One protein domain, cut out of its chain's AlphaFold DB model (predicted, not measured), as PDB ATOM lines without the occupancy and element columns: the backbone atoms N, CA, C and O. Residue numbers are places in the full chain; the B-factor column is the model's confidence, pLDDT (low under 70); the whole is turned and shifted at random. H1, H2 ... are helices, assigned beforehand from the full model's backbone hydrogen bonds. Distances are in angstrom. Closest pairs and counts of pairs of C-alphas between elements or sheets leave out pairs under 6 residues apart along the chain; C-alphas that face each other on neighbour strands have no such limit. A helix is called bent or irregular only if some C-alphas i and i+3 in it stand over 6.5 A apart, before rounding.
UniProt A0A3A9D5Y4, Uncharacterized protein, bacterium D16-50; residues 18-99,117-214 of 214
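Overview. This is residues 18 to 99 and 117 to 214 of the 214 residues of an uncharacterized protein of bacterium D16-50 (UniProt A0A3A9D5Y4). One very long helix, H1, sticks out as an arm with residues 18 to 64 from a compact head of shorter helices, and packs on that head with its last residues. The core of the head is an up-and-down bundle of H5, H6 and H8, each running against the one before it in the chain, with the short helices H2, H3, H4 and H7 around it. The printed part has 180 residues, with eight named helices in the order H1 to H8 and no named strand: the class is all helix. The whole is extended, with a radius of gyration of the C-alphas of 30.3 A and spans of 115 by 33 by 23 A, the arm making the length.

Arrangement. H1, residues 18 to 83, has a kink of 28 degrees near residue 77 and is irregular, with C-alphas 78 and 81 being 7.0 A apart. With residues 69 to 83 alone it touches the hub, H8, residues 193 to 211; the closest C-alphas are those of Val 72 and Thr 205, 6.0 A apart, at a steep tilt of 42 degrees, opposite ways. H8 touches H6, residues 161 to 177, at a shallow tilt of 26 degrees, opposite ways, closest at the C-alphas of Leu 167 and Val 197, 6.2 A. With residues 193 to 200 alone H8 touches H5, residues 149 to 158, the same way at a shallow tilt of 6 degrees, closest at the C-alphas of Ile 156 and Val 197, 6.1 A. With residues 194 to 199 alone H8 touches H2, residues 86 to 92, closest at the C-alphas of Leu 89 and Phe 195, 5.6 A. H6 is irregular, with C-alphas 162 and 165 being 7.7 A apart. It touches H4, residues 137 to 144, with residues 166 to 173 alone, closest at the C-alphas of Tyr 137 and Gly 169, 4.4 A. It touches H7, residues 183 to 190, with residues 174 to 177 alone, closest at the C-alphas of Tyr 174 and Leu 184, 5.6 A. H3, residues 118 to 127, touches H1, closest at the C-alphas of Leu 82 and Phe 123, 6.6 A. Among the pairs that stay apart are H1 and H5. Every O i to N i+4 pair is within hydrogen-bond range in H2, H3, H4, H5 and H7; the counts are 60 of 62 in H1, 10 of 13 in H6 and 14 of 15 in H8.

Along the chain. H1 runs 95.0 A from C-alpha 18 at (-34.941, -51.084, -51.078) to C-alpha 83 at (43.696, -37.274, 0.353). H6 is 24.4 A long. H8 is 27.3 A long and ends with C-alpha 211 at (29.422, -37.449, -15.294).

Size, cuts and confidence. The two C-alphas farthest apart, those of Ile 18 and Ser 99, are 115.5 A apart. Residues 100 to 116 are not printed, and C-alphas 99 and 117 are 8.4 A apart across the cut. Of the links printed whole, H3 to H4 is short and the others are tight. The mean pLDDT of the printed part is 83.5; 45 residues are under 70, among them residues 36 to 62 and 211 to 214.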
ATOM      1  N   ILE A  18     -35.721 -52.321 -51.230       71.12
ATOM      2  CA  ILE A  18     -34.941 -51.084 -51.078       71.12
ATOM      3  C   ILE A  18     -34.865 -50.662 -49.602       71.12
ATOM      4  O   ILE A  18     -33.782 -50.325 -49.120       71.12
ATOM      5  N   GLN A  19     -35.973 -50.732 -48.858       67.12
ATOM      6  CA  GLN A  19     -35.986 -50.427 -47.422       67.12
ATOM      7  C   GLN A  19     -35.130 -51.412 -46.605       67.12
ATOM      8  O   GLN A  19     -34.384 -50.976 -45.725       67.12
ATOM      9  N   CYS A  20     -35.158 -52.711 -46.924       61.81
ATOM     10  CA  CYS A  20     -34.295 -53.711 -46.285       61.81
ATOM     11  C   CYS A  20     -32.804 -53.465 -46.565       61.81
ATOM     12  O   CYS A  20     -31.991 -53.542 -45.640       61.81
ATOM     13  N   TYR A  21     -32.438 -53.110 -47.801       70.31
ATOM     14  CA  TYR A  21     -31.057 -52.747 -48.141       70.31
ATOM     15  C   TYR A  21     -30.597 -51.489 -47.393       70.31
ATOM     16  O   TYR A  21     -29.485 -51.455 -46.862       70.31
ATOM     17  N   PHE A  22     -31.456 -50.472 -47.276       68.00
ATOM     18  CA  PHE A  22     -31.141 -49.244 -46.541       68.00
ATOM     19  C   PHE A  22     -30.909 -49.517 -45.043       68.00
ATOM     20  O   PHE A  22     -29.938 -49.031 -44.464       68.00
ATOM     21  N   LEU A  23     -31.734 -50.371 -44.424       66.94
ATOM     22  CA  LEU A  23     -31.578 -50.806 -43.028       66.94
ATOM     23  C   LEU A  23     -30.301 -51.627 -42.788       66.94
ATOM     24  O   LEU A  23     -29.663 -51.485 -41.738       66.94
ATOM     25  N   GLN A  24     -29.893 -52.462 -43.747       67.38
ATOM     26  CA  GLN A  24     -28.621 -53.189 -43.673       67.38
ATOM     27  C   GLN A  24     -27.416 -52.240 -43.758       67.38
ATOM     28  O   GLN A  24     -26.488 -52.362 -42.956       67.38
ATOM     29  N   ILE A  25     -27.454 -51.251 -44.656       70.19
ATOM     30  CA  ILE A  25     -26.389 -50.245 -44.802       70.19
ATOM     31  C   ILE A  25     -26.272 -49.382 -43.540       70.19
ATOM     32  O   ILE A  25     -25.162 -49.159 -43.054       70.19
ATOM     33  N   TYR A  26     -27.392 -48.946 -42.955       69.25
ATOM     34  CA  TYR A  26     -27.381 -48.160 -41.717       69.25
ATOM     35  C   TYR A  26     -26.772 -48.927 -40.541       69.25
ATOM     36  O   TYR A  26     -25.925 -48.386 -39.831       69.25
ATOM     37  N   ASN A  27     -27.133 -50.200 -40.354       68.75
ATOM     38  CA  ASN A  27     -26.536 -51.031 -39.303       68.75
ATOM     39  C   ASN A  27     -25.036 -51.271 -39.531       68.75
ATOM     40  O   ASN A  27     -24.254 -51.234 -38.577       68.75
ATOM     41  N   PHE A  28     -24.616 -51.457 -40.786       71.62
ATOM     42  CA  PHE A  28     -23.206 -51.617 -41.141       71.62
ATOM     43  C   PHE A  28     -22.392 -50.338 -40.882       71.62
ATOM     44  O   PHE A  28     -21.331 -50.394 -40.255       71.62
ATOM     45  N   LEU A  29     -22.912 -49.171 -41.273       69.00
ATOM     46  CA  LEU A  29     -22.292 -47.872 -40.989       69.00
ATOM     47  C   LEU A  29     -22.201 -47.602 -39.481       69.00
ATOM     48  O   LEU A  29     -21.165 -47.143 -38.994       69.00
ATOM     49  N   LEU A  30     -23.241 -47.950 -38.718       69.31
ATOM     50  CA  LEU A  30     -23.275 -47.772 -37.265       69.31
ATOM     51  C   LEU A  30     -22.283 -48.703 -36.546       69.31
ATOM     52  O   LEU A  30     -21.651 -48.303 -35.562       69.31
ATOM     53  N   TYR A  31     -22.081 -49.917 -37.066       73.25
ATOM     54  CA  TYR A  31     -21.040 -50.839 -36.606       73.25
ATOM     55  C   TYR A  31     -19.629 -50.294 -36.875       73.25
ATOM     56  O   TYR A  31     -18.792 -50.286 -35.966       73.25
ATOM     57  N   ILE A  32     -19.372 -49.778 -38.085       68.94
ATOM     58  CA  ILE A  32     -18.084 -49.158 -38.429       68.94
ATOM     59  C   ILE A  32     -17.810 -47.950 -37.530       68.94
ATOM     60  O   ILE A  32     -16.719 -47.855 -36.967       68.94
ATOM     61  N   TYR A  33     -18.799 -47.078 -37.317       67.06
ATOM     62  CA  TYR A  33     -18.644 -45.893 -36.472       67.06
ATOM     63  C   TYR A  33     -18.314 -46.260 -35.018       67.06
ATOM     64  O   TYR A  33     -17.338 -45.759 -34.456       67.06
ATOM     65  N   LYS A  34     -19.048 -47.213 -34.420       66.25
ATOM     66  CA  LYS A  34     -18.758 -47.713 -33.062       66.25
ATOM     67  C   LYS A  34     -17.359 -48.328 -32.956       66.25
ATOM     68  O   LYS A  34     -16.661 -48.088 -31.968       66.25
ATOM     69  N   LYS A  35     -16.920 -49.088 -33.966       70.12
ATOM     70  CA  LYS A  35     -15.575 -49.684 -34.009       70.12
ATOM     71  C   LYS A  35     -14.488 -48.609 -34.107       70.12
ATOM     72  O   LYS A  35     -13.507 -48.682 -33.371       70.12
ATOM     73  N   TYR A  36     -14.688 -47.584 -34.935       68.12
ATOM     74  CA  TYR A  36     -13.746 -46.471 -35.100       68.12
ATOM     75  C   TYR A  36     -13.592 -45.642 -33.818       68.12
ATOM     76  O   TYR A  36     -12.471 -45.338 -33.406       68.12
ATOM     77  N   VAL A  37     -14.704 -45.329 -33.141       68.31
ATOM     78  CA  VAL A  37     -14.696 -44.625 -31.847       68.31
ATOM     79  C   VAL A  37     -13.980 -45.457 -30.783       68.31
ATOM     80  O   VAL A  37     -13.128 -44.923 -30.077       68.31
ATOM     81  N   LYS A  38     -14.247 -46.768 -30.709       68.56
ATOM     82  CA  LYS A  38     -13.571 -47.678 -29.770       68.56
ATOM     83  C   LYS A  38     -12.058 -47.735 -30.015       68.56
ATOM     84  O   LYS A  38     -11.296 -47.666 -29.055       68.56
ATOM     85  N   ILE A  39     -11.619 -47.801 -31.276       65.31
ATOM     86  CA  ILE A  39     -10.192 -47.777 -31.647       65.31
ATOM     87  C   ILE A  39      -9.549 -46.445 -31.241       65.31
ATOM     88  O   ILE A  39      -8.510 -46.456 -30.583       65.31
ATOM     89  N   LYS A  40     -10.183 -45.301 -31.544       59.69
ATOM     90  CA  LYS A  40      -9.683 -43.987 -31.107       59.69
ATOM     91  C   LYS A  40      -9.576 -43.892 -29.584       59.69
ATOM     92  O   LYS A  40      -8.552 -43.432 -29.089       59.69
ATOM     93  N   TYR A  41     -10.580 -44.363 -28.843       62.69
ATOM     94  CA  TYR A  41     -10.564 -44.347 -27.377       62.69
ATOM     95  C   TYR A  41      -9.425 -45.204 -26.806       62.69
ATOM     96  O   TYR A  41      -8.708 -44.759 -25.913       62.69
ATOM     97  N   ILE A  42      -9.197 -46.397 -27.366       64.75
ATOM     98  CA  ILE A  42      -8.078 -47.270 -26.984       64.75
ATOM     99  C   ILE A  42      -6.732 -46.596 -27.284       64.75
ATOM    100  O   ILE A  42      -5.858 -46.591 -26.419       64.75
ATOM    101  N   CYS A  43      -6.562 -45.971 -28.453       57.72
ATOM    102  CA  CYS A  43      -5.336 -45.242 -28.798       57.72
ATOM    103  C   CYS A  43      -5.082 -44.038 -27.877       57.72
ATOM    104  O   CYS A  43      -3.936 -43.797 -27.494       57.72
ATOM    105  N   VAL A  44      -6.127 -43.299 -27.492       64.56
ATOM    106  CA  VAL A  44      -6.019 -42.178 -26.545       64.56
ATOM    107  C   VAL A  44      -5.634 -42.687 -25.158       64.56
ATOM    108  O   VAL A  44      -4.683 -42.168 -24.580       64.56
ATOM    109  N   ILE A  45      -6.288 -43.736 -24.650       59.56
ATOM    110  CA  ILE A  45      -5.938 -44.352 -23.360       59.56
ATOM    111  C   ILE A  45      -4.497 -44.867 -23.381       59.56
ATOM    112  O   ILE A  45      -3.749 -44.615 -22.440       59.56
ATOM    113  N   PHE A  46      -4.075 -45.531 -24.459       51.44
ATOM    114  CA  PHE A  46      -2.706 -46.022 -24.598       51.44
ATOM    115  C   PHE A  46      -1.689 -44.873 -24.642       51.44
ATOM    116  O   PHE A  46      -0.662 -44.944 -23.975       51.44
ATOM    117  N   SER A  47      -1.997 -43.776 -25.340       48.19
ATOM    118  CA  SER A  47      -1.125 -42.592 -25.428       48.19
ATOM    119  C   SER A  47      -1.048 -41.798 -24.120       48.19
ATOM    120  O   SER A  47       0.002 -41.257 -23.779       48.19
ATOM    121  N   VAL A  48      -2.154 -41.696 -23.376       61.72
ATOM    122  CA  VAL A  48      -2.181 -41.068 -22.045       61.72
ATOM    123  C   VAL A  48      -1.419 -41.933 -21.050       61.72
ATOM    124  O   VAL A  48      -0.571 -41.419 -20.330       61.72
ATOM    125  N   ARG A  49      -1.649 -43.249 -21.060       54.84
ATOM    126  CA  ARG A  49      -0.925 -44.191 -20.209       54.84
ATOM    127  C   ARG A  49       0.568 -44.156 -20.517       54.84
ATOM    128  O   ARG A  49       1.339 -43.959 -19.594       54.84
ATOM    129  N   LYS A  50       0.980 -44.206 -21.786       61.66
ATOM    130  CA  LYS A  50       2.391 -44.067 -22.169       61.66
ATOM    131  C   LYS A  50       3.022 -42.783 -21.606       61.66
ATOM    132  O   LYS A  50       4.035 -42.878 -20.931       61.66
ATOM    133  N   ARG A  51       2.369 -41.623 -21.760       44.38
ATOM    134  CA  ARG A  51       2.857 -40.344 -21.203       44.38
ATOM    135  C   ARG A  51       2.940 -40.313 -19.678       44.38
ATOM    136  O   ARG A  51       3.833 -39.671 -19.142       44.38
ATOM    137  N   VAL A  52       1.996 -40.937 -18.974       65.56
ATOM    138  CA  VAL A  52       2.022 -41.007 -17.501       65.56
ATOM    139  C   VAL A  52       3.169 -41.897 -17.027       65.56
ATOM    140  O   VAL A  52       3.849 -41.539 -16.075       65.56
ATOM    141  N   TRP A  53       3.412 -43.017 -17.713       45.06
ATOM    142  CA  TRP A  53       4.552 -43.889 -17.433       45.06
ATOM    143  C   TRP A  53       5.886 -43.203 -17.750       45.06
ATOM    144  O   TRP A  53       6.777 -43.242 -16.916       45.06
ATOM    145  N   GLU A  54       6.007 -42.523 -18.895       59.22
ATOM    146  CA  GLU A  54       7.200 -41.741 -19.264       59.22
ATOM    147  C   GLU A  54       7.491 -40.653 -18.217       59.22
ATOM    148  O   GLU A  54       8.581 -40.621 -17.663       59.22
ATOM    149  N   LYS A  55       6.486 -39.850 -17.838       56.12
ATOM    150  CA  LYS A  55       6.644 -38.826 -16.791       56.12
ATOM    151  C   LYS A  55       7.002 -39.399 -15.418       56.12
ATOM    152  O   LYS A  55       7.738 -38.754 -14.681       56.12
ATOM    153  N   GLY A  56       6.454 -40.561 -15.058       50.94
ATOM    154  CA  GLY A  56       6.799 -41.246 -13.811       50.94
ATOM    155  C   GLY A  56       8.254 -41.709 -13.809       50.94
ATOM    156  O   GLY A  56       8.990 -41.394 -12.884       50.94
ATOM    157  N   CYS A  57       8.687 -42.369 -14.887       57.47
ATOM    158  CA  CYS A  57      10.072 -42.802 -15.052       57.47
ATOM    159  C   CYS A  57      11.060 -41.625 -15.048       57.47
ATOM    160  O   CYS A  57      12.118 -41.738 -14.438       57.47
ATOM    161  N   ASP A  58      10.726 -40.508 -15.699       55.41
ATOM    162  CA  ASP A  58      11.583 -39.318 -15.731       55.41
ATOM    163  C   ASP A  58      11.750 -38.710 -14.331       55.41
ATOM    164  O   ASP A  58      12.868 -38.396 -13.929       55.41
ATOM    165  N   PHE A  59      10.662 -38.612 -13.561       50.72
ATOM    166  CA  PHE A  59      10.696 -38.119 -12.181       50.72
ATOM    167  C   PHE A  59      11.496 -39.044 -11.251       50.72
ATOM    168  O   PHE A  59      12.324 -38.569 -10.475       50.72
ATOM    169  N   ASP A  60      11.306 -40.363 -11.366       63.53
ATOM    170  CA  ASP A  60      12.072 -41.352 -10.600       63.53
ATOM    171  C   ASP A  60      13.571 -41.297 -10.953       63.53
ATOM    172  O   ASP A  60      14.425 -41.411 -10.070       63.53
ATOM    173  N   MET A  61      13.913 -41.075 -12.230       64.12
ATOM    174  CA  MET A  61      15.302 -40.896 -12.661       64.12
ATOM    175  C   MET A  61      15.905 -39.578 -12.166       64.12
ATOM    176  O   MET A  61      17.057 -39.574 -11.739       64.12
ATOM    177  N   GLU A  62      15.163 -38.469 -12.190       68.31
ATOM    178  CA  GLU A  62      15.642 -37.164 -11.714       68.31
ATOM    179  C   GLU A  62      15.930 -37.189 -10.204       68.31
ATOM    180  O   GLU A  62      17.003 -36.760  -9.771       68.31
ATOM    181  N   GLN A  63      15.046 -37.812  -9.412       72.06
ATOM    182  CA  GLN A  63      15.272 -38.038  -7.981       72.06
ATOM    183  C   GLN A  63      16.478 -38.946  -7.707       72.06
ATOM    184  O   GLN A  63      17.269 -38.678  -6.799       72.06
ATOM    185  N   ASP A  64      16.651 -40.014  -8.488       78.44
ATOM    186  CA  ASP A  64      17.797 -40.919  -8.374       78.44
ATOM    187  C   ASP A  64      19.118 -40.223  -8.758       78.44
ATOM    188  O   ASP A  64      20.139 -40.422  -8.093       78.44
ATOM    189  N   ILE A  65      19.110 -39.340  -9.765       82.88
ATOM    190  CA  ILE A  65      20.273 -38.526 -10.147       82.88
ATOM    191  C   ILE A  65      20.636 -37.547  -9.025       82.88
ATOM    192  O   ILE A  65      21.799 -37.516  -8.609       82.88
ATOM    193  N   GLU A  66      19.671 -36.787  -8.502       84.19
ATOM    194  CA  GLU A  66      19.906 -35.828  -7.417       84.19
ATOM    195  C   GLU A  66      20.420 -36.534  -6.150       84.19
ATOM    196  O   GLU A  66      21.416 -36.120  -5.544       84.19
ATOM    197  N   TYR A  67      19.803 -37.659  -5.778       86.25
ATOM    198  CA  TYR A  67      20.242 -38.478  -4.651       86.25
ATOM    199  C   TYR A  67      21.691 -38.956  -4.823       86.25
ATOM    200  O   TYR A  67      22.510 -38.811  -3.909       86.25
ATOM    201  N   ARG A  68      22.048 -39.477  -6.005       84.94
ATOM    202  CA  ARG A  68      23.417 -39.927  -6.308       84.94
ATOM    203  C   ARG A  68      24.421 -38.783  -6.255       84.94
ATOM    204  O   ARG A  68      25.509 -38.966  -5.709       84.94
ATOM    205  N   GLN A  69      24.077 -37.611  -6.785       87.19
ATOM    206  CA  GLN A  69      24.943 -36.431  -6.732       87.19
ATOM    207  C   GLN A  69      25.192 -35.990  -5.287       87.19
ATOM    208  O   GLN A  69      26.346 -35.802  -4.890       87.19
ATOM    209  N   ASN A  70      24.135 -35.906  -4.476       89.81
ATOM    210  CA  ASN A  70      24.235 -35.589  -3.053       89.81
ATOM    211  C   ASN A  70      25.113 -36.604  -2.304       89.81
ATOM    212  O   ASN A  70      25.965 -36.225  -1.493       89.81
ATOM    213  N   LEU A  71      24.971 -37.893  -2.621       90.62
ATOM    214  CA  LEU A  71      25.778 -38.963  -2.038       90.62
ATOM    215  C   LEU A  71      27.265 -38.827  -2.400       90.62
ATOM    216  O   LEU A  71      28.127 -38.864  -1.522       90.62
ATOM    217  N   VAL A  72      27.574 -38.602  -3.681       91.50
ATOM    218  CA  VAL A  72      28.951 -38.413  -4.169       91.50
ATOM    219  C   VAL A  72      29.594 -37.179  -3.538       91.50
ATOM    220  O   VAL A  72      30.754 -37.239  -3.123       91.50
ATOM    221  N   GLN A  73      28.853 -36.076  -3.403       91.81
ATOM    222  CA  GLN A  73      29.345 -34.876  -2.726       91.81
ATOM    223  C   GLN A  73      29.667 -35.141  -1.255       91.81
ATOM    224  O   GLN A  73      30.713 -34.706  -0.770       91.81
ATOM    225  N   ARG A  74      28.802 -35.871  -0.542       91.81
ATOM    226  CA  ARG A  74      29.060 -36.260   0.848       91.81
ATOM    227  C   ARG A  74      30.333 -37.096   0.954       91.81
ATOM    228  O   ARG A  74      31.215 -36.762   1.742       91.81
ATOM    229  N   TYR A  75      30.461 -38.131   0.129       93.44
ATOM    230  CA  TYR A  75      31.643 -38.993   0.106       93.44
ATOM    231  C   TYR A  75      32.920 -38.218  -0.194       93.44
ATOM    232  O   TYR A  75      33.927 -38.420   0.481       93.44
ATOM    233  N   ARG A  76      32.869 -37.275  -1.139       91.88
ATOM    234  CA  ARG A  76      33.992 -36.387  -1.439       91.88
ATOM    235  C   ARG A  76      34.439 -35.595  -0.209       91.88
ATOM    236  O   ARG A  76      35.625 -35.578   0.099       91.88
ATOM    237  N   ARG A  77      33.497 -34.976   0.511       92.44
ATOM    238  CA  ARG A  77      33.801 -34.203   1.730       92.44
ATOM    239  C   ARG A  77      34.451 -35.068   2.810       92.44
ATOM    240  O   ARG A  77      35.333 -34.589   3.514       92.44
ATOM    241  N   GLU A  78      34.032 -36.327   2.933       91.62
ATOM    242  CA  GLU A  78      34.592 -37.256   3.917       91.62
ATOM    243  C   GLU A  78      36.011 -37.730   3.552       91.62
ATOM    244  O   GLU A  78      36.840 -37.893   4.447       91.62
ATOM    245  N   ILE A  79      36.322 -37.915   2.262       94.31
ATOM    246  CA  ILE A  79      37.663 -38.350   1.828       94.31
ATOM    247  C   ILE A  79      38.675 -37.207   1.735       94.31
ATOM    248  O   ILE A  79      39.859 -37.464   1.926       94.31
ATOM    249  N   GLU A  80      38.239 -35.973   1.463       91.88
ATOM    250  CA  GLU A  80      39.093 -34.790   1.270       91.88
ATOM    251  C   GLU A  80      40.233 -34.660   2.304       91.88
ATOM    252  O   GLU A  80      41.393 -34.582   1.886       91.88
ATOM    253  N   PRO A  81      39.983 -34.730   3.634       93.12
ATOM    254  CA  PRO A  81      41.058 -34.632   4.625       93.12
ATOM    255  C   PRO A  81      42.070 -35.779   4.524       93.12
ATOM    256  O   PRO A  81      43.240 -35.598   4.841       93.12
ATOM    257  N   LEU A  82      41.655 -36.953   4.046       94.56
ATOM    258  CA  LEU A  82      42.515 -38.128   3.919       94.56
ATOM    259  C   LEU A  82      43.397 -38.075   2.667       94.56
ATOM    260  O   LEU A  82      44.479 -38.665   2.653       94.56
ATOM    261  N   LEU A  83      42.978 -37.343   1.629       94.00
ATOM    262  CA  LEU A  83      43.696 -37.274   0.353       94.00
ATOM    263  C   LEU A  83      45.096 -36.665   0.490       94.00
ATOM    264  O   LEU A  83      46.000 -37.063  -0.243       94.00
ATOM    265  N   ARG A  84      45.322 -35.775   1.464       94.06
ATOM    266  CA  ARG A  84      46.653 -35.193   1.739       94.06
ATOM    267  C   ARG A  84      47.721 -36.241   2.069       94.06
ATOM    268  O   ARG A  84      48.903 -35.991   1.866       94.06
ATOM    269  N   TYR A  85      47.314 -37.404   2.584       95.00
ATOM    270  CA  TYR A  85      48.222 -38.482   2.976       95.00
ATOM    271  C   TYR A  85      48.541 -39.439   1.826       95.00
ATOM    272  O   TYR A  85      49.462 -40.243   1.956       95.00
ATOM    273  N   LEU A  86      47.835 -39.350   0.690       93.94
ATOM    274  CA  LEU A  86      48.060 -40.227  -0.464       93.94
ATOM    275  C   LEU A  86      49.521 -40.260  -0.940       93.94
ATOM    276  O   LEU A  86      50.023 -41.365  -1.152       93.94
ATOM    277  N   PRO A  87      50.237 -39.124  -1.091       94.81
ATOM    278  CA  PRO A  87      51.631 -39.150  -1.535       94.81
ATOM    279  C   PRO A  87      52.535 -39.916  -0.566       94.81
ATOM    280  O   PRO A  87      53.340 -40.744  -0.992       94.81
ATOM    281  N   TRP A  88      52.354 -39.689   0.739       94.44
ATOM    282  CA  TRP A  88      53.116 -40.370   1.784       94.44
ATOM    283  C   TRP A  88      52.801 -41.871   1.824       94.44
ATOM    284  O   TRP A  88      53.719 -42.688   1.900       94.44
ATOM    285  N   LEU A  89      51.523 -42.250   1.700       94.00
ATOM    286  CA  LEU A  89      51.098 -43.652   1.654       94.00
ATOM    287  C   LEU A  89      51.681 -44.380   0.440       94.00
ATOM    288  O   LEU A  89      52.173 -45.495   0.573       94.00
ATOM    289  N   LYS A  90      51.695 -43.728  -0.729       92.94
ATOM    290  CA  LYS A  90      52.287 -44.284  -1.951       92.94
ATOM    291  C   LYS A  90      53.792 -44.516  -1.808       92.94
ATOM    292  O   LYS A  90      54.299 -45.529  -2.275       92.94
ATOM    293  N   GLN A  91      54.509 -43.582  -1.184       92.06
ATOM    294  CA  GLN A  91      55.961 -43.671  -1.010       92.06
ATOM    295  C   GLN A  91      56.373 -44.754  -0.002       92.06
ATOM    296  O   GLN A  91      57.436 -45.357  -0.147       92.06
ATOM    297  N   ASN A  92      55.543 -44.990   1.016       89.50
ATOM    298  CA  ASN A  92      55.812 -45.958   2.079       89.50
ATOM    299  C   ASN A  92      55.141 -47.321   1.859       89.50
ATOM    300  O   ASN A  92      55.284 -48.210   2.697       89.50
ATOM    301  N   ALA A  93      54.463 -47.511   0.726       84.81
ATOM    302  CA  ALA A  93      53.928 -48.801   0.316       84.81
ATOM    303  C   ALA A  93      55.032 -49.874   0.305       84.81
ATOM    304  O   ALA A  93      56.122 -49.651  -0.227       84.81
ATOM    305  N   GLY A  94      54.768 -51.032   0.912       79.38
ATOM    306  CA  GLY A  94      55.741 -52.127   1.010       79.38
ATOM    307  C   GLY A  94      56.792 -51.975   2.113       79.38
ATOM    308  O   GLY A  94      57.543 -52.916   2.360       79.38
ATOM    309  N   ARG A  95      56.859 -50.829   2.807       81.06
ATOM    310  CA  ARG A  95      57.774 -50.624   3.940       81.06
ATOM    311  C   ARG A  95      57.078 -50.931   5.259       81.06
ATOM    312  O   ARG A  95      55.899 -50.635   5.444       81.06
ATOM    313  N   THR A  96      57.830 -51.467   6.216       71.94
ATOM    314  CA  THR A  96      57.348 -51.609   7.592       71.94
ATOM    315  C   THR A  96      57.266 -50.223   8.238       71.94
ATOM    316  O   THR A  96      58.286 -49.588   8.489       71.94
ATOM    317  N   ALA A  97      56.050 -49.741   8.509       68.94
ATOM    318  CA  ALA A  97      55.803 -48.389   9.035       68.94
ATOM    319  C   ALA A  97      56.046 -48.227  10.553       68.94
ATOM    320  O   ALA A  97      55.738 -47.182  11.128       68.94
ATOM    321  N   SER A  98      56.568 -49.267  11.205       70.06
ATOM    322  CA  SER A  98      56.896 -49.292  12.631       70.06
ATOM    323  C   SER A  98      58.385 -49.533  12.830       70.06
ATOM    324  O   SER A  98      58.916 -50.536  12.351       70.06
ATOM    325  N   SER A  99      59.034 -48.665  13.601       67.44
ATOM    326  CA  SER A  99      60.366 -48.911  14.147       67.44
ATOM    327  C   SER A  99      60.243 -49.434  15.574       67.44
ATOM    328  O   SER A  99      59.548 -48.833  16.394       67.44
ATOM    329  N   ASP A 117      55.298 -43.743  12.623       88.00
ATOM    330  CA  ASP A 117      55.451 -42.409  12.042       88.00
ATOM    331  C   ASP A 117      54.272 -41.502  12.443       88.00
ATOM    332  O   ASP A 117      53.096 -41.878  12.401       88.00
ATOM    333  N   SER A 118      54.606 -40.265  12.798       89.69
ATOM    334  CA  SER A 118      53.677 -39.162  13.011       89.69
ATOM    335  C   SER A 118      52.657 -39.002  11.877       89.69
ATOM    336  O   SER A 118      51.479 -38.761  12.152       89.69
ATOM    337  N   SER A 119      53.071 -39.206  10.620       92.50
ATOM    338  CA  SER A 119      52.199 -39.091   9.443       92.50
ATOM    339  C   SER A 119      51.117 -40.172   9.430       92.50
ATOM    340  O   SER A 119      49.941 -39.867   9.223       92.50
ATOM    341  N   LEU A 120      51.492 -41.420   9.739       91.88
ATOM    342  CA  LEU A 120      50.561 -42.544   9.865       91.88
ATOM    343  C   LEU A 120      49.571 -42.313  11.005       91.88
ATOM    344  O   LEU A 120      48.367 -42.488  10.836       91.88
ATOM    345  N   MET A 121      50.069 -41.881  12.165       92.69
ATOM    346  CA  MET A 121      49.215 -41.603  13.318       92.69
ATOM    347  C   MET A 121      48.258 -40.437  13.054       92.69
ATOM    348  O   MET A 121      47.113 -40.474  13.507       92.69
ATOM    349  N   GLY A 122      48.698 -39.424  12.301       94.62
ATOM    350  CA  GLY A 122      47.845 -38.344  11.807       94.62
ATOM    351  C   GLY A 122      46.720 -38.878  10.925       94.62
ATOM    352  O   GLY A 122      45.550 -38.654  11.232       94.62
ATOM    353  N   PHE A 123      47.071 -39.674   9.912       95.38
ATOM    354  CA  PHE A 123      46.107 -40.318   9.022       95.38
ATOM    355  C   PHE A 123      45.073 -41.159   9.786       95.38
ATOM    356  O   PHE A 123      43.874 -40.966   9.603       95.38
ATOM    357  N   VAL A 124      45.507 -42.047  10.686       94.69
ATOM    358  CA  VAL A 124      44.608 -42.917  11.469       94.69
ATOM    359  C   VAL A 124      43.656 -42.094  12.340       94.69
ATOM    360  O   VAL A 124      42.472 -42.418  12.442       94.69
ATOM    361  N   ARG A 125      44.144 -41.018  12.970       94.12
ATOM    362  CA  ARG A 125      43.311 -40.128  13.793       94.12
ATOM    363  C   ARG A 125      42.288 -39.369  12.957       94.12
ATOM    364  O   ARG A 125      41.150 -39.239  13.401       94.12
ATOM    365  N   GLU A 126      42.676 -38.875  11.786       95.25
ATOM    366  CA  GLU A 126      41.762 -38.177  10.878       95.25
ATOM    367  C   GLU A 126      40.729 -39.138  10.294       95.25
ATOM    368  O   GLU A 126      39.535 -38.884  10.433       95.25
ATOM    369  N   ALA A 127      41.156 -40.296   9.784       94.81
ATOM    370  CA  ALA A 127      40.266 -41.341   9.281       94.81
ATOM    371  C   ALA A 127      39.248 -41.762  10.343       94.81
ATOM    372  O   ALA A 127      38.058 -41.869  10.057       94.81
ATOM    373  N   ALA A 128      39.679 -41.906  11.597       93.12
ATOM    374  CA  ALA A 128      38.789 -42.292  12.678       93.12
ATOM    375  C   ALA A 128      37.759 -41.229  13.095       93.12
ATOM    376  O   ALA A 128      36.823 -41.561  13.822       93.12
ATOM    377  N   ARG A 129      37.937 -39.966  12.688       92.00
ATOM    378  CA  ARG A 129      36.954 -38.891  12.891       92.00
ATOM    379  C   ARG A 129      35.938 -38.811  11.753       92.00
ATOM    380  O   ARG A 129      34.877 -38.226  11.946       92.00
ATOM    381  N   THR A 130      36.259 -39.364  10.584       92.19
ATOM    382  CA  THR A 130      35.355 -39.361   9.427       92.19
ATOM    383  C   THR A 130      34.177 -40.320   9.610       92.19
ATOM    384  O   THR A 130      34.247 -41.284  10.377       92.19
ATOM    385  N   GLY A 131      33.104 -40.081   8.850       89.56
ATOM    386  CA  GLY A 131      31.939 -40.966   8.760       89.56
ATOM    387  C   GLY A 131      32.197 -42.288   8.026       89.56
ATOM    388  O   GLY A 131      31.326 -43.153   8.018       89.56
ATOM    389  N   LEU A 132      33.399 -42.479   7.469       91.50
ATOM    390  CA  LEU A 132      33.787 -43.672   6.710       91.50
ATOM    391  C   LEU A 132      33.987 -44.907   7.601       91.50
ATOM    392  O   LEU A 132      34.059 -46.028   7.100       91.50
ATOM    393  N   MET A 133      34.127 -44.724   8.918       94.06
ATOM    394  CA  MET A 133      34.386 -45.828   9.838       94.06
ATOM    395  C   MET A 133      33.100 -46.547  10.246       94.06
ATOM    396  O   MET A 133      32.242 -45.983  10.926       94.06
ATOM    397  N   ASN A 134      33.007 -47.835   9.925       91.25
ATOM    398  CA  ASN A 134      31.899 -48.697  10.304       91.25
ATOM    399  C   ASN A 134      32.367 -49.798  11.265       91.25
ATOM    400  O   ASN A 134      33.204 -50.628  10.918       91.25
ATOM    401  N   ARG A 135      31.764 -49.860  12.460       91.81
ATOM    402  CA  ARG A 135      32.017 -50.924  13.453       91.81
ATOM    403  C   ARG A 135      31.670 -52.319  12.932       91.81
ATOM    404  O   ARG A 135      32.281 -53.291  13.357       91.81
ATOM    405  N   ASN A 136      30.724 -52.416  12.000       93.88
ATOM    406  CA  ASN A 136      30.297 -53.668  11.386       93.88
ATOM    407  C   ASN A 136      31.213 -54.119  10.229       93.88
ATOM    408  O   ASN A 136      30.784 -54.822   9.312       93.88
ATOM    409  N   TYR A 137      32.491 -53.734  10.255       92.94
ATOM    410  CA  TYR A 137      33.477 -54.239   9.306       92.94
ATOM    411  C   TYR A 137      33.632 -55.771   9.326       92.94
ATOM    412  O   TYR A 137      33.830 -56.322   8.244       92.94
ATOM    413  N   PRO A 138      33.479 -56.515  10.449       94.31
ATOM    414  CA  PRO A 138      33.592 -57.977  10.405       94.31
ATOM    415  C   PRO A 138      32.565 -58.615   9.464       94.31
ATOM    416  O   PRO A 138      32.890 -59.525   8.705       94.31
ATOM    417  N   TYR A 139      31.343 -58.081   9.437       94.44
ATOM    418  CA  TYR A 139      30.298 -58.573   8.548       94.44
ATOM    419  C   TYR A 139      30.590 -58.285   7.070       94.44
ATOM    420  O   TYR A 139      30.287 -59.121   6.219       94.44
ATOM    421  N   VAL A 140      31.235 -57.156   6.753       93.50
ATOM    422  CA  VAL A 140      31.707 -56.861   5.386       93.50
ATOM    423  C   VAL A 140      32.682 -57.942   4.913       93.50
ATOM    424  O   VAL A 140      32.578 -58.397   3.772       93.50
ATOM    425  N   TYR A 141      33.574 -58.407   5.789       94.44
ATOM    426  CA  TYR A 141      34.525 -59.478   5.479       94.44
ATOM    427  C   TYR A 141      33.823 -60.818   5.267       94.44
ATOM    428  O   TYR A 141      34.072 -61.491   4.267       94.44
ATOM    429  N   THR A 142      32.897 -61.184   6.157       95.81
ATOM    430  CA  THR A 142      32.140 -62.437   6.038       95.81
ATOM    431  C   THR A 142      31.267 -62.460   4.781       95.81
ATOM    432  O   THR A 142      31.309 -63.433   4.029       95.81
ATOM    433  N   ARG A 143      30.519 -61.383   4.507       93.88
ATOM    434  CA  ARG A 143      29.623 -61.270   3.342       93.88
ATOM    435  C   ARG A 143      30.390 -61.368   2.022       93.88
ATOM    436  O   ARG A 143      29.940 -62.057   1.112       93.88
ATOM    437  N   ASN A 144      31.546 -60.710   1.931       92.75
ATOM    438  CA  ASN A 144      32.372 -60.694   0.721       92.75
ATOM    439  C   ASN A 144      33.390 -61.847   0.653       92.75
ATOM    440  O   ASN A 144      34.149 -61.924  -0.309       92.75
ATOM    441  N   ARG A 145      33.389 -62.754   1.644       93.50
ATOM    442  CA  ARG A 145      34.292 -63.916   1.750       93.50
ATOM    443  C   ARG A 145      35.779 -63.539   1.696       93.50
ATOM    444  O   ARG A 145      36.584 -64.275   1.136       93.50
ATOM    445  N   ILE A 146      36.131 -62.410   2.305       94.69
ATOM    446  CA  ILE A 146      37.501 -61.892   2.345       94.69
ATOM    447  C   ILE A 146      38.286 -62.666   3.396       94.69
ATOM    448  O   ILE A 146      37.910 -62.658   4.572       94.69
ATOM    449  N   ARG A 147      39.376 -63.321   2.991       92.50
ATOM    450  CA  ARG A 147      40.259 -64.049   3.916       92.50
ATOM    451  C   ARG A 147      41.669 -63.486   3.912       92.50
ATOM    452  O   ARG A 147      42.254 -63.327   4.980       92.50
ATOM    453  N   ASN A 148      42.171 -63.140   2.729       94.69
ATOM    454  CA  ASN A 148      43.562 -62.752   2.528       94.69
ATOM    455  C   ASN A 148      43.677 -61.302   2.032       94.69
ATOM    456  O   ASN A 148      42.728 -60.750   1.475       94.69
ATOM    457  N   HIS A 149      44.870 -60.709   2.151       94.75
ATOM    458  CA  HIS A 149      45.150 -59.362   1.621       94.75
ATOM    459  C   HIS A 149      45.001 -59.270   0.105       94.75
ATOM    460  O   HIS A 149      44.589 -58.247  -0.433       94.75
ATOM    461  N   GLU A 150      45.271 -60.366  -0.599       94.12
ATOM    462  CA  GLU A 150      45.072 -60.430  -2.043       94.12
ATOM    463  C   GLU A 150      43.591 -60.317  -2.432       94.12
ATOM    464  O   GLU A 150      43.255 -59.679  -3.430       94.12
ATOM    465  N   ASP A 151      42.690 -60.876  -1.620       95.25
ATOM    466  CA  ASP A 151      41.249 -60.737  -1.840       95.25
ATOM    467  C   ASP A 151      40.818 -59.282  -1.623       95.25
ATOM    468  O   ASP A 151      40.037 -58.747  -2.408       95.25
ATOM    469  N   GLU A 152      41.366 -58.620  -0.595       96.00
ATOM    470  CA  GLU A 152      41.139 -57.191  -0.349       96.00
ATOM    471  C   GLU A 152      41.565 -56.365  -1.569       96.00
ATOM    472  O   GLU A 152      40.769 -55.572  -2.070       96.00
ATOM    473  N   ARG A 153      42.771 -56.597  -2.111       95.94
ATOM    474  CA  ARG A 153      43.276 -55.891  -3.303       95.94
ATOM    475  C   ARG A 153      42.354 -56.053  -4.513       95.94
ATOM    476  O   ARG A 153      41.967 -55.054  -5.120       95.94
ATOM    477  N   LYS A 154      41.939 -57.287  -4.816       95.56
ATOM    478  CA  LYS A 154      41.018 -57.587  -5.926       95.56
ATOM    479  C   LYS A 154      39.657 -56.916  -5.753       95.56
ATOM    480  O   LYS A 154      39.074 -56.424  -6.720       95.56
ATOM    481  N   LEU A 155      39.130 -56.896  -4.528       95.38
ATOM    482  CA  LEU A 155      37.858 -56.240  -4.231       95.38
ATOM    483  C   LEU A 155      37.944 -54.722  -4.363       95.38
ATOM    484  O   LEU A 155      37.032 -54.116  -4.922       95.38
ATOM    485  N   ILE A 156      39.036 -54.120  -3.895       96.44
ATOM    486  CA  ILE A 156      39.268 -52.682  -4.022       96.44
ATOM    487  C   ILE A 156      39.355 -52.286  -5.496       96.44
ATOM    488  O   ILE A 156      38.746 -51.302  -5.904       96.44
ATOM    489  N   GLU A 157      40.070 -53.056  -6.317       95.25
ATOM    490  CA  GLU A 157      40.232 -52.754  -7.739       95.25
ATOM    491  C   GLU A 157      38.891 -52.721  -8.488       95.25
ATOM    492  O   GLU A 157      38.633 -51.789  -9.258       95.25
ATOM    493  N   ARG A 158      38.014 -53.695  -8.215       95.12
ATOM    494  CA  ARG A 158      36.707 -53.823  -8.876       95.12
ATOM    495  C   ARG A 158      35.597 -52.955  -8.274       95.12
ATOM    496  O   ARG A 158      34.519 -52.896  -8.852       95.12
ATOM    497  N   ALA A 159      35.819 -52.328  -7.118       95.56
ATOM    498  CA  ALA A 159      34.763 -51.651  -6.365       95.56
ATOM    499  C   ALA A 159      34.134 -50.492  -7.154       95.56
ATOM    500  O   ALA A 159      34.844 -49.626  -7.665       95.56
ATOM    501  N   GLU A 160      32.809 -50.437  -7.219       93.00
ATOM    502  CA  GLU A 160      32.061 -49.323  -7.815       93.00
ATOM    503  C   GLU A 160      31.427 -48.437  -6.728       93.00
ATOM    504  O   GLU A 160      31.628 -48.653  -5.535       93.00
ATOM    505  N   LEU A 161      30.630 -47.435  -7.116       89.50
ATOM    506  CA  LEU A 161      29.932 -46.561  -6.159       89.50
ATOM    507  C   LEU A 161      29.008 -47.342  -5.208       89.50
ATOM    508  O   LEU A 161      28.910 -47.000  -4.034       89.50
ATOM    509  N   LYS A 162      28.378 -48.420  -5.692       90.00
ATOM    510  CA  LYS A 162      27.530 -49.315  -4.884       90.00
ATOM    511  C   LYS A 162      28.304 -50.060  -3.791       90.00
ATOM    512  O   LYS A 162      27.727 -50.452  -2.784       90.00
ATOM    513  N   ASP A 163      29.608 -50.236  -3.987       93.12
ATOM    514  CA  ASP A 163      30.496 -50.972  -3.090       93.12
ATOM    515  C   ASP A 163      31.209 -50.039  -2.096       93.12
ATOM    516  O   ASP A 163      32.187 -50.430  -1.455       93.12
ATOM    517  N   TRP A 164      30.733 -48.798  -1.946       93.38
ATOM    518  CA  TRP A 164      31.336 -47.812  -1.048       93.38
ATOM    519  C   TRP A 164      31.434 -48.318   0.395       93.38
ATOM    520  O   TRP A 164      32.496 -48.240   1.012       93.38
ATOM    521  N   ASP A 165      30.367 -48.939   0.901       92.62
ATOM    522  CA  ASP A 165      30.340 -49.532   2.242       92.62
ATOM    523  C   ASP A 165      31.386 -50.640   2.418       92.62
ATOM    524  O   ASP A 165      31.919 -50.834   3.513       92.62
ATOM    525  N   MET A 166      31.715 -51.361   1.341       94.62
ATOM    526  CA  MET A 166      32.756 -52.385   1.363       94.62
ATOM    527  C   MET A 166      34.148 -51.755   1.477       94.62
ATOM    528  O   MET A 166      34.930 -52.189   2.323       94.62
ATOM    529  N   LEU A 167      34.428 -50.686   0.722       95.81
ATOM    530  CA  LEU A 167      35.675 -49.920   0.849       95.81
ATOM    531  C   LEU A 167      35.828 -49.322   2.258       95.81
ATOM    532  O   LEU A 167      36.891 -49.437   2.872       95.81
ATOM    533  N   CYS A 168      34.748 -48.754   2.803       95.56
ATOM    534  CA  CYS A 168      34.677 -48.275   4.183       95.56
ATOM    535  C   CYS A 168      34.943 -49.399   5.193       95.56
ATOM    536  O   CYS A 168      35.697 -49.209   6.147       95.56
ATOM    537  N   GLY A 169      34.380 -50.592   4.980       95.56
ATOM    538  CA  GLY A 169      34.602 -51.761   5.831       95.56
ATOM    539  C   GLY A 169      36.059 -52.227   5.846       95.56
ATOM    540  O   GLY A 169      36.610 -52.463   6.922       95.56
ATOM    541  N   ILE A 170      36.708 -52.298   4.679       96.12
ATOM    542  CA  ILE A 170      38.137 -52.640   4.581       96.12
ATOM    543  C   ILE A 170      38.976 -51.605   5.337       96.12
ATOM    544  O   ILE A 170      39.793 -51.967   6.183       96.12
ATOM    545  N   LEU A 171      38.722 -50.313   5.114       95.94
ATOM    546  CA  LEU A 171      39.422 -49.242   5.822       95.94
ATOM    547  C   LEU A 171      39.216 -49.323   7.348       95.94
ATOM    548  O   LEU A 171      40.161 -49.179   8.126       95.94
ATOM    549  N   SER A 172      37.987 -49.620   7.772       96.31
ATOM    550  CA  SER A 172      37.587 -49.708   9.179       96.31
ATOM    551  C   SER A 172      38.285 -50.838   9.928       96.31
ATOM    552  O   SER A 172      38.676 -50.631  11.079       96.31
ATOM    553  N   LYS A 173      38.512 -52.002   9.297       95.75
ATOM    554  CA  LYS A 173      39.278 -53.106   9.907       95.75
ATOM    555  C   LYS A 173      40.636 -52.619  10.400       95.75
ATOM    556  O   LYS A 173      41.018 -52.908  11.531       95.75
ATOM    557  N   TYR A 174      41.349 -51.869   9.570       95.75
ATOM    558  CA  TYR A 174      42.705 -51.434   9.875       95.75
ATOM    559  C   TYR A 174      42.735 -50.232  10.817       95.75
ATOM    560  O   TYR A 174      43.479 -50.241  11.794       95.75
ATOM    561  N   VAL A 175      41.892 -49.221  10.593       95.25
ATOM    562  CA  VAL A 175      41.851 -48.023  11.448       95.25
ATOM    563  C   VAL A 175      41.308 -48.354  12.839       95.25
ATOM    564  O   VAL A 175      41.938 -48.013  13.843       95.25
ATOM    565  N   MET A 176      40.157 -49.031  12.918       93.62
ATOM    566  CA  MET A 176      39.502 -49.350  14.188       93.62
ATOM    567  C   MET A 176      40.121 -50.576  14.852       93.62
ATOM    568  O   MET A 176      40.449 -50.512  16.035       93.62
ATOM    569  N   GLY A 177      40.327 -51.665  14.106       91.94
ATOM    570  CA  GLY A 177      40.956 -52.875  14.639       91.94
ATOM    571  C   GLY A 177      42.396 -52.629  15.079       91.94
ATOM    572  O   GLY A 177      42.844 -53.204  16.071       91.94
ATOM    573  N   GLY A 178      43.098 -51.700  14.423       89.50
ATOM    574  CA  GLY A 178      44.442 -51.303  14.821       89.50
ATOM    575  C   GLY A 178      44.527 -50.605  16.182       89.50
ATOM    576  O   GLY A 178      45.583 -50.628  16.803       89.50
ATOM    577  N   ARG A 179      43.413 -50.083  16.722       87.75
ATOM    578  CA  ARG A 179      43.369 -49.585  18.111       87.75
ATOM    579  C   ARG A 179      43.560 -50.703  19.134       87.75
ATOM    580  O   ARG A 179      44.124 -50.459  20.193       87.75
ATOM    581  N   THR A 180      43.086 -51.907  18.817       88.12
ATOM    582  CA  THR A 180      43.251 -53.101  19.658       88.12
ATOM    583  C   THR A 180      44.541 -53.836  19.310       88.12
ATOM    584  O   THR A 180      45.251 -54.301  20.196       88.12
ATOM    585  N   ARG A 181      44.865 -53.934  18.014       89.38
ATOM    586  CA  ARG A 181      46.057 -54.614  17.506       89.38
ATOM    587  C   ARG A 181      46.876 -53.673  16.627       89.38
ATOM    588  O   ARG A 181      46.726 -53.666  15.408       89.38
ATOM    589  N   ALA A 182      47.792 -52.936  17.244       83.56
ATOM    590  CA  ALA A 182      48.576 -51.892  16.580       83.56
ATOM    591  C   ALA A 182      49.379 -52.389  15.355       83.56
ATOM    592  O   ALA A 182      49.629 -51.626  14.420       83.56
ATOM    593  N   THR A 183      49.724 -53.684  15.285       88.56
ATOM    594  CA  THR A 183      50.403 -54.273  14.114       88.56
ATOM    595  C   THR A 183      49.610 -54.109  12.815       88.56
ATOM    596  O   THR A 183      50.214 -54.031  11.752       88.56
ATOM    597  N   LEU A 184      48.277 -54.005  12.893       92.50
ATOM    598  CA  LEU A 184      47.410 -53.826  11.727       92.50
ATOM    599  C   LEU A 184      47.681 -52.509  10.991       92.50
ATOM    600  O   LEU A 184      47.541 -52.457   9.773       92.50
ATOM    601  N   TRP A 185      48.091 -51.448  11.691       92.94
ATOM    602  CA  TRP A 185      48.437 -50.190  11.025       92.94
ATOM    603  C   TRP A 185      49.684 -50.346  10.152       92.94
ATOM    604  O   TRP A 185      49.681 -49.888   9.011       92.94
ATOM    605  N   SER A 186      50.718 -51.032  10.654       90.00
ATOM    606  CA  SER A 186      51.919 -51.339   9.865       90.00
ATOM    607  C   SER A 186      51.602 -52.268   8.697       90.00
ATOM    608  O   SER A 186      52.061 -52.024   7.587       90.00
ATOM    609  N   GLU A 187      50.790 -53.298   8.942       92.69
ATOM    610  CA  GLU A 187      50.365 -54.278   7.938       92.69
ATOM    611  C   GLU A 187      49.622 -53.607   6.777       92.69
ATOM    612  O   GLU A 187      49.944 -53.843   5.620       92.69
ATOM    613  N   ALA A 188      48.697 -52.688   7.064       93.50
ATOM    614  CA  ALA A 188      47.956 -51.960   6.037       93.50
ATOM    615  C   ALA A 188      48.834 -51.068   5.150       93.50
ATOM    616  O   ALA A 188      48.529 -50.889   3.969       93.50
ATOM    617  N   VAL A 189      49.899 -50.480   5.709       93.25
ATOM    618  CA  VAL A 189      50.874 -49.691   4.939       93.25
ATOM    619  C   VAL A 189      51.764 -50.614   4.111       93.25
ATOM    620  O   VAL A 189      51.953 -50.382   2.916       93.25
ATOM    621  N   GLN A 190      52.254 -51.695   4.720       92.12
ATOM    622  CA  GLN A 190      53.101 -52.680   4.060       92.12
ATOM    623  C   GLN A 190      52.376 -53.350   2.883       92.12
ATOM    624  O   GLN A 190      52.911 -53.391   1.782       92.12
ATOM    625  N   GLU A 191      51.126 -53.773   3.069       93.69
ATOM    626  CA  GLU A 191      50.295 -54.394   2.026       93.69
ATOM    627  C   GLU A 191      49.662 -53.383   1.054       93.69
ATOM    628  O   GLU A 191      48.912 -53.766   0.152       93.69
ATOM    629  N   ASN A 192      49.971 -52.090   1.215       94.19
ATOM    630  CA  ASN A 192      49.487 -50.988   0.383       94.19
ATOM    631  C   ASN A 192      47.955 -50.785   0.413       94.19
ATOM    632  O   ASN A 192      47.379 -50.126  -0.454       94.19
ATOM    633  N   ILE A 193      47.268 -51.328   1.415       95.94
ATOM    634  CA  ILE A 193      45.802 -51.350   1.483       95.94
ATOM    635  C   ILE A 193      45.242 -49.938   1.664       95.94
ATOM    636  O   ILE A 193      44.313 -49.552   0.955       95.94
ATOM    637  N   PHE A 194      45.824 -49.131   2.561       95.69
ATOM    638  CA  PHE A 194      45.346 -47.761   2.799       95.69
ATOM    639  C   PHE A 194      45.385 -46.899   1.538       95.69
ATOM    640  O   PHE A 194      44.416 -46.207   1.225       95.69
ATOM    641  N   PHE A 195      46.492 -46.961   0.800       96.00
ATOM    642  CA  PHE A 195      46.640 -46.238  -0.456       96.00
ATOM    643  C   PHE A 195      45.624 -46.720  -1.492       96.00
ATOM    644  O   PHE A 195      44.918 -45.895  -2.065       96.00
ATOM    645  N   LEU A 196      45.512 -48.037  -1.705       96.56
ATOM    646  CA  LEU A 196      44.618 -48.607  -2.713       96.56
ATOM    647  C   LEU A 196      43.154 -48.228  -2.461       96.56
ATOM    648  O   LEU A 196      42.463 -47.825  -3.397       96.56
ATOM    649  N   VAL A 197      42.693 -48.302  -1.207       96.81
ATOM    650  CA  VAL A 197      41.322 -47.918  -0.842       96.81
ATOM    651  C   VAL A 197      41.075 -46.438  -1.135       96.81
ATOM    652  O   VAL A 197      40.109 -46.106  -1.824       96.81
ATOM    653  N   LEU A 198      41.947 -45.543  -0.660       96.00
ATOM    654  CA  LEU A 198      41.771 -44.097  -0.844       96.00
ATOM    655  C   LEU A 198      41.885 -43.677  -2.311       96.00
ATOM    656  O   LEU A 198      41.092 -42.870  -2.794       96.00
ATOM    657  N   GLU A 199      42.844 -44.243  -3.042       96.38
ATOM    658  CA  GLU A 199      43.012 -44.037  -4.479       96.38
ATOM    659  C   GLU A 199      41.742 -44.473  -5.226       96.38
ATOM    660  O   GLU A 199      41.260 -43.742  -6.096       96.38
ATOM    661  N   ARG A 200      41.150 -45.620  -4.861       96.62
ATOM    662  CA  ARG A 200      39.894 -46.084  -5.463       96.62
ATOM    663  C   ARG A 200      38.727 -45.162  -5.126       96.62
ATOM    664  O   ARG A 200      38.015 -44.752  -6.041       96.62
ATOM    665  N   MET A 201      38.559 -44.786  -3.860       95.69
ATOM    666  CA  MET A 201      37.521 -43.845  -3.424       95.69
ATOM    667  C   MET A 201      37.612 -42.506  -4.179       95.69
ATOM    668  O   MET A 201      36.605 -41.987  -4.667       95.69
ATOM    669  N   ARG A 202      38.832 -41.981  -4.360       95.25
ATOM    670  CA  ARG A 202      39.104 -40.777  -5.161       95.25
ATOM    671  C   ARG A 202      38.728 -40.965  -6.633       95.25
ATOM    672  O   ARG A 202      38.141 -40.071  -7.233       95.25
ATOM    673  N   ARG A 203      39.055 -42.111  -7.238       94.81
ATOM    674  CA  ARG A 203      38.707 -42.403  -8.642       94.81
ATOM    675  C   ARG A 203      37.201 -42.509  -8.852       94.81
ATOM    676  O   ARG A 203      36.708 -41.956  -9.829       94.81
ATOM    677  N   ILE A 204      36.490 -43.179  -7.943       93.56
ATOM    678  CA  ILE A 204      35.027 -43.302  -7.990       93.56
ATOM    679  C   ILE A 204      34.404 -41.907  -7.918       93.56
ATOM    680  O   ILE A 204      33.688 -41.509  -8.830       93.56
ATOM    681  N   THR A 205      34.731 -41.125  -6.889       92.75
ATOM    682  CA  THR A 205      34.173 -39.772  -6.725       92.75
ATOM    683  C   THR A 205      34.504 -38.856  -7.911       92.75
ATOM    684  O   THR A 205      33.612 -38.183  -8.417       92.75
ATOM    685  N   ALA A 206      35.734 -38.888  -8.434       91.44
ATOM    686  CA  ALA A 206      36.135 -38.097  -9.604       91.44
ATOM    687  C   ALA A 206      35.506 -38.560 -10.933       91.44
ATOM    688  O   ALA A 206      35.419 -37.784 -11.888       91.44
ATOM    689  N   PHE A 207      35.116 -39.831 -11.049       90.75
ATOM    690  CA  PHE A 207      34.357 -40.324 -12.197       90.75
ATOM    691  C   PHE A 207      32.944 -39.734 -12.190       90.75
ATOM    692  O   PHE A 207      32.534 -39.128 -13.178       90.75
ATOM    693  N   TRP A 208      32.259 -39.822 -11.047       86.31
ATOM    694  CA  TRP A 208      30.883 -39.345 -10.908       86.31
ATOM    695  C   TRP A 208      30.754 -37.814 -10.911       86.31
ATOM    696  O   TRP A 208      29.762 -37.280 -11.397       86.31
ATOM    697  N   ASP A 209      31.781 -37.094 -10.453       83.12
ATOM    698  CA  ASP A 209      31.846 -35.626 -10.545       83.12
ATOM    699  C   ASP A 209      31.920 -35.136 -12.002       83.12
ATOM    700  O   ASP A 209      31.368 -34.097 -12.356       83.12
ATOM    701  N   ARG A 210      32.577 -35.899 -12.886       76.38
ATOM    702  CA  ARG A 210      32.635 -35.579 -14.322       76.38
ATOM    703  C   ARG A 210      31.341 -35.934 -15.046       76.38
ATOM    704  O   ARG A 210      30.939 -35.186 -15.928       76.38
ATOM    705  N   SER A 211      30.688 -37.036 -14.675       65.38
ATOM    706  CA  SER A 211      29.422 -37.449 -15.294       65.38
ATOM    707  C   SER A 211      28.228 -36.589 -14.878       65.38
ATOM    708  O   SER A 211      27.243 -36.550 -15.600       65.38
ATOM    709  N   GLY A 212      28.295 -35.906 -13.730       56.38
ATOM    710  CA  GLY A 212      27.249 -34.981 -13.277       56.38
ATOM    711  C   GLY A 212      27.262 -33.607 -13.960       56.38
ATOM    712  O   GLY A 212      26.397 -32.794 -13.662       56.38
ATOM    713  N   LYS A 213      28.236 -33.330 -14.842       52.34
ATOM    714  CA  LYS A 213      28.351 -32.072 -15.607       52.34
ATOM    715  C   LYS A 213      27.812 -32.178 -17.044       52.34
ATOM    716  O   LYS A 213      28.279 -31.436 -17.907       52.34
ATOM    717  N   ILE A 214      26.913 -33.127 -17.306       38.66
ATOM    718  CA  ILE A 214      26.247 -33.299 -18.609       38.66
ATOM    719  C   ILE A 214      24.978 -32.454 -18.633       38.66
ATOM    720  O   ILE A 214      24.229 -32.530 -17.636       38.66
TER     721      ILE A 214